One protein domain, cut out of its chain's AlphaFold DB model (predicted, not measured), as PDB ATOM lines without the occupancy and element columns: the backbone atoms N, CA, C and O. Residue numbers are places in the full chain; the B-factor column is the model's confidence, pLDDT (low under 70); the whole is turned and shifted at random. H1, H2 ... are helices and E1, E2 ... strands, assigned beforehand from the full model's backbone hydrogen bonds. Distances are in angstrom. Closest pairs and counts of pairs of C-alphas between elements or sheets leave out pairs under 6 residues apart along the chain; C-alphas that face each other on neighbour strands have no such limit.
ATOM      1  N   THR A   3     188.895 176.210 217.136       89.25
ATOM      2  CA  THR A   3     188.362 174.983 217.736       89.25
ATOM      3  C   THR A   3     189.096 174.689 219.035       89.25
ATOM      4  O   THR A   3     190.318 174.776 219.084       89.25
ATOM      5  N   TYR A   4     188.343 174.321 220.065       90.88
ATOM      6  CA  TYR A   4     188.850 174.051 221.403       90.88
ATOM      7  C   TYR A   4     188.328 172.718 221.929       90.88
ATOM      8  O   TYR A   4     187.168 172.350 221.703       90.88
ATOM      9  N   LYS A   5     189.143 172.019 222.716       92.50
ATOM     10  CA  LYS A   5     188.660 170.974 223.630       92.50
ATOM     11  C   LYS A   5     187.964 171.615 224.840       92.50
ATOM     12  O   LYS A   5     188.227 172.772 225.151       92.50
ATOM     13  N   PRO A   6     187.137 170.879 225.610       91.50
ATOM     14  CA  PRO A   6     186.449 171.438 226.776       91.50
ATOM     15  C   PRO A   6     187.391 172.028 227.830       91.50
ATOM     16  O   PRO A   6     187.050 173.025 228.453       91.50
ATOM     17  N   ASN A   7     188.572 171.427 228.010       92.69
ATOM     18  CA  ASN A   7     189.590 171.946 228.921       92.69
ATOM     19  C   ASN A   7     190.217 173.246 228.388       92.69
ATOM     20  O   ASN A   7     190.261 174.247 229.089       92.69
ATOM     21  N   GLU A   8     190.628 173.255 227.119       90.94
ATOM     22  CA  GLU A   8     191.213 174.435 226.466       90.94
ATOM     23  C   GLU A   8     190.217 175.595 226.433       90.94
ATOM     24  O   GLU A   8     190.570 176.720 226.744       90.94
ATOM     25  N   TYR A   9     188.943 175.318 226.158       90.88
ATOM     26  CA  TYR A   9     187.884 176.320 226.180       90.88
ATOM     27  C   TYR A   9     187.683 176.921 227.579       90.88
ATOM     28  O   TYR A   9     187.497 178.127 227.726       90.88
ATOM     29  N   ALA A  10     187.750 176.094 228.622       90.94
ATOM     30  CA  ALA A  10     187.653 176.558 230.000       90.94
ATOM     31  C   ALA A  10     188.827 177.478 230.388       90.94
ATOM     32  O   ALA A  10     188.628 178.489 231.064       90.94
ATOM     33  N   VAL A  11     190.041 177.161 229.933       90.88
ATOM     34  CA  VAL A  11     191.243 177.948 230.237       90.88
ATOM     35  C   VAL A  11     191.340 179.198 229.363       90.88
ATOM     36  O   VAL A  11     191.508 180.288 229.896       90.88
ATOM     37  N   GLU A  12     191.201 179.078 228.043       87.06
ATOM     38  CA  GLU A  12     191.431 180.183 227.102       87.06
ATOM     39  C   GLU A  12     190.255 181.158 227.009       87.06
ATOM     40  O   GLU A  12     190.472 182.362 226.915       87.06
ATOM     41  N   VAL A  13     189.009 180.670 227.046       87.38
ATOM     42  CA  VAL A  13     187.820 181.529 226.871       87.38
ATOM     43  C   VAL A  13     187.261 181.995 228.211       87.38
ATOM     44  O   VAL A  13     186.786 183.121 228.340       87.38
ATOM     45  N   TRP A  14     187.336 181.138 229.229       86.88
ATOM     46  CA  TRP A  14     186.805 181.428 230.561       86.88
ATOM     47  C   TRP A  14     187.886 181.716 231.604       86.88
ATOM     48  O   TRP A  14     187.552 181.879 232.779       86.88
ATOM     49  N   PHE A  15     189.159 181.817 231.203       88.12
ATOM     50  CA  PHE A  15     190.289 182.152 232.082       88.12
ATOM     51  C   PHE A  15     190.385 181.244 233.320       88.12
ATOM     52  O   PHE A  15     190.714 181.701 234.412       88.12
ATOM     53  N   GLY A  16     190.008 179.968 233.183       87.31
ATOM     54  CA  GLY A  16     190.015 178.991 234.277       87.31
ATOM     55  C   GLY A  16     188.922 179.187 235.335       87.31
ATOM     56  O   GLY A  16     188.913 178.476 236.335       87.31
ATOM     57  N   LYS A  17     187.970 180.111 235.133       88.56
ATOM     58  CA  LYS A  17     186.845 180.336 236.067       88.56
ATOM     59  C   LYS A  17     185.857 179.174 236.114       88.56
ATOM     60  O   LYS A  17     185.087 179.045 237.062       88.56
ATOM     61  N   VAL A  18     185.840 178.359 235.067       92.06
ATOM     62  CA  VAL A  18     185.010 177.159 234.967       92.06
ATOM     63  C   VAL A  18     185.901 175.958 234.709       92.06
ATOM     64  O   VAL A  18     187.008 176.091 234.200       92.06
ATOM     65  N   THR A  19     185.413 174.774 235.065       93.81
ATOM     66  CA  THR A  19     186.127 173.518 234.820       93.81
ATOM     67  C   THR A  19     185.697 172.900 233.497       93.81
ATOM     68  O   THR A  19     184.596 173.149 232.995       93.81
ATOM     69  N   ASP A  20     186.526 172.008 232.970       92.31
ATOM     70  CA  ASP A  20     186.189 171.130 231.850       92.31
ATOM     71  C   ASP A  20     184.861 170.370 232.077       92.31
ATOM     72  O   ASP A  20     184.066 170.202 231.149       92.31
ATOM     73  N   LYS A  21     184.583 169.940 233.317       93.44
ATOM     74  CA  LYS A  21     183.336 169.273 233.715       93.44
ATOM     75  C   LYS A  21     182.136 170.207 233.582       93.44
ATOM     76  O   LYS A  21     181.100 169.787 233.063       93.44
ATOM     77  N   THR A  22     182.279 171.468 233.988       94.00
ATOM     78  CA  THR A  22     181.245 172.496 233.800       94.00
ATOM     79  C   THR A  22     180.940 172.696 232.317       94.00
ATOM     80  O   THR A  22     179.772 172.653 231.931       94.00
ATOM     81  N   ILE A  23     181.970 172.804 231.472       93.38
ATOM     82  CA  ILE A  23     181.792 172.940 230.020       93.38
ATOM     83  C   ILE A  23     181.065 171.723 229.432       93.38
ATOM     84  O   ILE A  23     180.092 171.876 228.692       93.38
ATOM     85  N   ARG A  24     181.459 170.498 229.801       93.31
ATOM     86  CA  ARG A  24     180.762 169.272 229.362       93.31
ATOM     87  C   ARG A  24     179.295 169.248 229.796       93.31
ATOM     88  O   ARG A  24     178.447 168.786 229.033       93.31
ATOM     89  N   ASN A  25     178.982 169.737 230.994       94.94
ATOM     90  CA  ASN A  25     177.602 169.842 231.467       94.94
ATOM     91  C   ASN A  25     176.799 170.858 230.648       94.94
ATOM     92  O   ASN A  25     175.652 170.578 230.307       94.94
ATOM     93  N   TRP A  26     177.390 171.995 230.275       94.00
ATOM     94  CA  TRP A  26     176.738 172.973 229.398       94.00
ATOM     95  C   TRP A  26     176.456 172.416 228.010       94.00
ATOM     96  O   TRP A  26     175.360 172.624 227.494       94.00
ATOM     97  N   ILE A  27     177.397 171.656 227.442       92.19
ATOM     98  CA  ILE A  27     177.199 170.955 226.169       92.19
ATOM     99  C   ILE A  27     175.992 170.017 226.260       92.19
ATOM    100  O   ILE A  27     175.099 170.079 225.420       92.19
ATOM    101  N   LYS A  28     175.933 169.177 227.300       91.62
ATOM    102  CA  LYS A  28     174.822 168.233 227.509       91.62
ATOM    103  C   LYS A  28     173.485 168.932 227.750       91.62
ATOM    104  O   LYS A  28     172.455 168.426 227.330       91.62
ATOM    105  N   ALA A  29     173.508 170.078 228.425       92.75
ATOM    106  CA  ALA A  29     172.321 170.870 228.719       92.75
ATOM    107  C   ALA A  29     171.896 171.798 227.565       92.75
ATOM    108  O   ALA A  29     170.909 172.511 227.714       92.75
ATOM    109  N   GLY A  30     172.650 171.853 226.459       89.94
ATOM    110  CA  GLY A  30     172.392 172.785 225.356       89.94
ATOM    111  C   GLY A  30     172.564 174.264 225.733       89.94
ATOM    112  O   GLY A  30     172.001 175.129 225.076       89.94
ATOM    113  N   LYS A  31     173.328 174.570 226.792       91.25
ATOM    114  CA  LYS A  31     173.527 175.931 227.335       91.25
ATOM    115  C   LYS A  31     174.831 176.583 226.873       91.25
ATOM    116  O   LYS A  31     175.395 177.422 227.572       91.25
ATOM    117  N   MET A  32     175.361 176.146 225.739       90.38
ATOM    118  CA  MET A  32     176.598 176.705 225.209       90.38
ATOM    119  C   MET A  32     176.365 178.122 224.660       90.38
ATOM    120  O   MET A  32     175.277 178.396 224.150       90.38
ATOM    121  N   PRO A  33     177.353 179.033 224.763       86.38
ATOM    122  CA  PRO A  33     177.210 180.388 224.240       86.38
ATOM    123  C   PRO A  33     176.857 180.395 222.748       86.38
ATOM    124  O   PRO A  33     177.319 179.547 221.986       86.38
ATOM    125  N   SER A  34     176.050 181.365 222.317       85.19
ATOM    126  CA  SER A  34     175.489 181.429 220.956       85.19
ATOM    127  C   SER A  34     176.534 181.566 219.844       85.19
ATOM    128  O   SER A  34     176.258 181.237 218.693       85.19
ATOM    129  N   ASN A  35     177.747 182.012 220.173       85.06
ATOM    130  CA  ASN A  35     178.885 182.070 219.259       85.06
ATOM    131  C   ASN A  35     179.643 180.736 219.143       85.06
ATOM    132  O   ASN A  35     180.711 180.693 218.529       85.06
ATOM    133  N   THR A  36     179.126 179.652 219.728       88.06
ATOM    134  CA  THR A  36     179.782 178.342 219.719       88.06
ATOM    135  C   THR A  36     178.952 177.286 219.007       88.06
ATOM    136  O   THR A  36     177.731 177.216 219.138       88.06
ATOM    137  N   LYS A  37     179.639 176.423 218.262       90.06
ATOM    138  CA  LYS A  37     179.086 175.215 217.660       90.06
ATOM    139  C   LYS A  37     179.822 174.016 218.235       90.06
ATOM    140  O   LYS A  37     181.047 173.975 218.205       90.06
ATOM    141  N   VAL A  38     179.083 173.050 218.767       91.19
ATOM    142  CA  VAL A  38     179.672 171.860 219.389       91.19
ATOM    143  C   VAL A  38     179.532 170.666 218.466       91.19
ATOM    144  O   VAL A  38     178.459 170.412 217.925       91.19
ATOM    145  N   GLU A  39     180.614 169.917 218.328       91.12
ATOM    146  CA  GLU A  39     180.673 168.672 217.583       91.12
ATOM    147  C   GLU A  39     181.149 167.550 218.505       91.12
ATOM    148  O   GLU A  39     182.026 167.747 219.349       91.12
ATOM    149  N   LYS A  40     180.553 166.365 218.368       91.69
ATOM    150  CA  LYS A  40     180.985 165.169 219.088       91.69
ATOM    151  C   LYS A  40     181.667 164.238 218.097       91.69
ATOM    152  O   LYS A  40     181.026 163.770 217.160       91.69
ATOM    153  N   THR A  41     182.949 163.962 218.311       86.56
ATOM    154  CA  THR A  41     183.696 163.035 217.460       86.56
ATOM    155  C   THR A  41     183.245 161.592 217.712       86.56
ATOM    156  O   THR A  41     182.758 161.282 218.808       86.56
ATOM    157  N   PRO A  42     183.445 160.671 216.750       83.50
ATOM    158  CA  PRO A  42     183.136 159.250 216.937       83.50
ATOM    159  C   PRO A  42     183.835 158.630 218.158       83.50
ATOM    160  O   PRO A  42     183.278 157.755 218.811       83.50
ATOM    161  N   GLY A  43     185.011 159.150 218.534       85.31
ATOM    162  CA  GLY A  43     185.745 158.766 219.747       85.31
ATOM    163  C   GLY A  43     185.177 159.327 221.059       85.31
ATOM    164  O   GLY A  43     185.798 159.183 222.108       85.31
ATOM    165  N   GLY A  44     184.031 160.011 221.024       84.62
ATOM    166  CA  GLY A  44     183.354 160.542 222.209       84.62
ATOM    167  C   GLY A  44     183.927 161.851 222.753       84.62
ATOM    168  O   GLY A  44     183.485 162.309 223.809       84.62
ATOM    169  N   GLN A  45     184.877 162.476 222.053       87.75
ATOM    170  CA  GLN A  45     185.401 163.784 222.439       87.75
ATOM    171  C   GLN A  45     184.482 164.902 221.945       87.75
ATOM    172  O   GLN A  45     183.851 164.794 220.896       87.75
ATOM    173  N   TYR A  46     184.418 165.989 222.711       92.00
ATOM    174  CA  TYR A  46     183.716 167.201 222.306       92.00
ATOM    175  C   TYR A  46     184.706 168.196 221.704       92.00
ATOM    176  O   TYR A  46     185.759 168.441 222.290       92.00
ATOM    177  N   LEU A  47     184.338 168.784 220.572       91.94
ATOM    178  CA  LEU A  47     185.038 169.888 219.930       91.94
ATOM    179  C   LEU A  47     184.122 171.107 219.932       91.94
ATOM    180  O   LEU A  47     182.962 171.028 219.528       91.94
ATOM    181  N   ILE A  48     184.632 172.224 220.436       92.25
ATOM    182  CA  ILE A  48     183.905 173.485 220.568       92.25
ATOM    183  C   ILE A  48     184.478 174.442 219.537       92.25
ATOM    184  O   ILE A  48     185.604 174.916 219.672       92.25
ATOM    185  N   HIS A  49     183.704 174.723 218.502       90.75
ATOM    186  CA  HIS A  49     184.057 175.668 217.458       90.75
ATOM    187  C   HIS A  49     183.519 177.043 217.832       90.75
ATOM    188  O   HIS A  49     182.307 177.253 217.853       90.75
ATOM    189  N   VAL A  50     184.410 177.978 218.137       87.94
ATOM    190  CA  VAL A  50     184.051 179.357 218.469       87.94
ATOM    191  C   VAL A  50     184.141 180.191 217.202       87.94
ATOM    192  O   VAL A  50     185.200 180.320 216.574       87.94
ATOM    193  N   ASN A  51     183.003 180.752 216.812       81.44
ATOM    194  CA  ASN A  51     182.964 181.813 215.827       81.44
ATOM    195  C   ASN A  51     183.295 183.124 216.536       81.44
ATOM    196  O   ASN A  51     182.415 183.776 217.091       81.44
ATOM    197  N   ASP A  52     184.563 183.526 216.459       64.81
ATOM    198  CA  ASP A  52     185.007 184.904 216.701       64.81
ATOM    199  C   ASP A  52     184.498 185.831 215.586       64.81
ATOM    200  O   ASP A  52     185.267 186.548 214.954       64.81
ATOM    201  N   ALA A  53     183.200 185.798 215.278       53.22
ATOM    202  CA  ALA A  53     182.587 186.925 214.601       53.22
ATOM    203  C   ALA A  53     182.545 188.041 215.651       53.22
ATOM    204  O   ALA A  53     181.821 187.898 216.645       53.22
ATOM    205  N   PRO A  54     183.327 189.121 215.502       50.91
ATOM    206  CA  PRO A  54     183.363 190.170 216.495       50.91
ATOM    207  C   PRO A  54     182.077 190.978 216.342       50.91
ATOM    208  O   PRO A  54     182.054 192.023 215.704       50.91
ATOM    209  N   LYS A  55     180.985 190.541 216.971       51.59
ATOM    210  CA  LYS A  55     180.060 191.526 217.528       51.59
ATOM    211  C   LYS A  55     180.710 191.997 218.812       51.59
ATOM    212  O   LYS A  55     180.374 191.538 219.900       51.59
ATOM    213  N   SER A  56     181.741 192.827 218.662       55.31
ATOM    214  CA  SER A  56     182.309 193.508 219.809       55.31
ATOM    215  C   SER A  56     181.147 194.236 220.480       55.31
ATOM    216  O   SER A  56     180.346 194.902 219.823       55.31
ATOM    217  N   ASN A  57     181.000 194.070 221.792       58.88
ATOM    218  CA  ASN A  57     179.963 194.791 222.530       58.88
ATOM    219  C   ASN A  57     180.083 196.311 222.298       58.88
ATOM    220  O   ASN A  57     179.085 197.021 222.345       58.88
ATOM    221  N   SER A  58     181.288 196.789 221.963       58.00
ATOM    222  CA  SER A  58     181.558 198.151 221.508       58.00
ATOM    223  C   SER A  58     180.924 198.503 220.158       58.00
ATOM    224  O   SER A  58     180.437 199.619 220.034       58.00
ATOM    225  N   GLN A  59     180.860 197.596 219.176       62.19
ATOM    226  CA  GLN A  59     180.166 197.848 217.906       62.19
ATOM    227  C   GLN A  59     178.654 197.963 218.120       62.19
ATOM    228  O   GLN A  59     178.036 198.902 217.631       62.19
ATOM    229  N   THR A  60     178.072 197.083 218.940       66.31
ATOM    230  CA  THR A  60     176.650 197.164 219.308       66.31
ATOM    231  C   THR A  60     176.338 198.458 220.073       66.31
ATOM    232  O   THR A  60     175.332 199.109 219.801       66.31
ATOM    233  N   LEU A  61     177.218 198.871 220.996       67.62
ATOM    234  CA  LEU A  61     177.108 200.153 221.705       67.62
ATOM    235  C   LEU A  61     177.230 201.353 220.754       67.62
ATOM    236  O   LEU A  61     176.468 202.310 220.882       67.62
ATOM    237  N   LEU A  62     178.151 201.297 219.790       73.31
ATOM    238  CA  LEU A  62     178.342 202.344 218.788       73.31
ATOM    239  C   LEU A  62     177.110 202.480 217.883       73.31
ATOM    240  O   LEU A  62     176.666 203.596 217.616       73.31
ATOM    241  N   ASP A  63     176.535 201.362 217.448       76.38
ATOM    242  CA  ASP A  63     175.346 201.349 216.596       76.38
ATOM    243  C   ASP A  63     174.112 201.872 217.356       76.38
ATOM    244  O   ASP A  63     173.336 202.657 216.807       76.38
ATOM    245  N   MET A  64     173.976 201.546 218.647       74.12
ATOM    246  CA  MET A  64     172.941 202.126 219.518       74.12
ATOM    247  C   MET A  64     173.117 203.638 219.722       74.12
ATOM    248  O   MET A  64     172.129 204.373 219.729       74.12
ATOM    249  N   MET A  65     174.353 204.128 219.868       76.25
ATOM    250  CA  MET A  65     174.620 205.567 219.974       76.25
ATOM    251  C   MET A  65     174.296 206.308 218.674       76.25
ATOM    252  O   MET A  65     173.683 207.373 218.723       76.25
ATOM    253  N   LYS A  66     174.643 205.734 217.514       76.56
ATOM    254  CA  LYS A  66     174.310 206.306 216.200       76.56
ATOM    255  C   LYS A  66     172.801 206.369 215.960       76.56
ATOM    256  O   LYS A  66     172.324 207.375 215.453       76.56
ATOM    257  N   ALA A  67     172.055 205.342 216.365       75.69
ATOM    258  CA  ALA A  67     170.600 205.306 216.217       75.69
ATOM    259  C   ALA A  67     169.859 206.319 217.112       75.69
ATOM    260  O   ALA A  67     168.742 206.705 216.791       75.69
ATOM    261  N   LYS A  68     170.460 206.746 218.231       68.31
ATOM    262  CA  LYS A  68     169.877 207.743 219.147       68.31
ATOM    263  C   LYS A  68     170.217 209.192 218.765       68.31
ATOM    264  O   LYS A  68     169.568 210.113 219.246       68.31
ATOM    265  N   ALA A  69     171.264 209.392 217.966       64.31
ATOM    266  CA  ALA A  69     171.731 210.708 217.531       64.31
ATOM    267  C   ALA A  69     171.121 211.175 216.192       64.31
ATOM    268  O   ALA A  69     171.441 212.279 215.755       64.31
ATOM    269  N   ALA A  70     170.297 210.338 215.550       52.06
ATOM    270  CA  ALA A  70     169.578 210.624 214.309       52.06
ATOM    271  C   ALA A  70     168.127 211.045 214.574       52.06
ATOM    272  O   ALA A  70     167.542 210.544 215.563       52.06
TER     273      ALA A  70
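AT A GLANCE: This is residues 3 to 70 of the 70 residues of an uncharacterized protein of Paraglaciecola psychrophila 170 (UniProt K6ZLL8). Two short helices, H1 and H2, pack on a hairpin of two strands, E1 and E2, in a small head, and residues 56 to 70, with H3, stick out as a free arm that makes the length. The 68 printed residues run H1, H2, E1, E2, H3, mixed helices and strands, the sheet antiparallel. The whole is loose, radius of gyration of the C-alphas 15.7 A, spanning 54 by 24 by 20 A.

HOW THE PARTS SIT: Start at H1, residues 6 to 12: it touches H2, residues 20 to 28, closest at C-alphas Asn 7 and Asp 20, 4.6 A, opposite ways at a steep tilt of 60 degrees. E1, residues 36 to 40, and E2, residues 46 to 50, form an antiparallel hairpin; look for N 37 and O 49, 2.8 A apart. The closest C-alphas of H1 and E2 are Pro 6 and Tyr 46, 6.7 A; of H2 and E1, Ile 27 and Val 38, 7.3 A. H3, residues 57 to 68, is apart from H1, H2 and E1. In H1, H2 and H3 every O i to N i+4 pair is within hydrogen-bond range.

IN THESE COORDINATES: Find C-alpha 6 at (186.449, 171.438, 226.776), where H1 begins, 10.1 A long; H2 measures 12.5 A, E1 13.2 A, E2 12.8 A. H3 runs 16.8 A to C-alpha 68 at (169.877, 207.743, 219.147).

THE WHOLE: The farthest C-alphas, Gly 43 and Ala 70, are 54.6 A apart. The printed part has no cut and no long link; pLDDT is under 70 at residues 52 to 61 and 68 to 70.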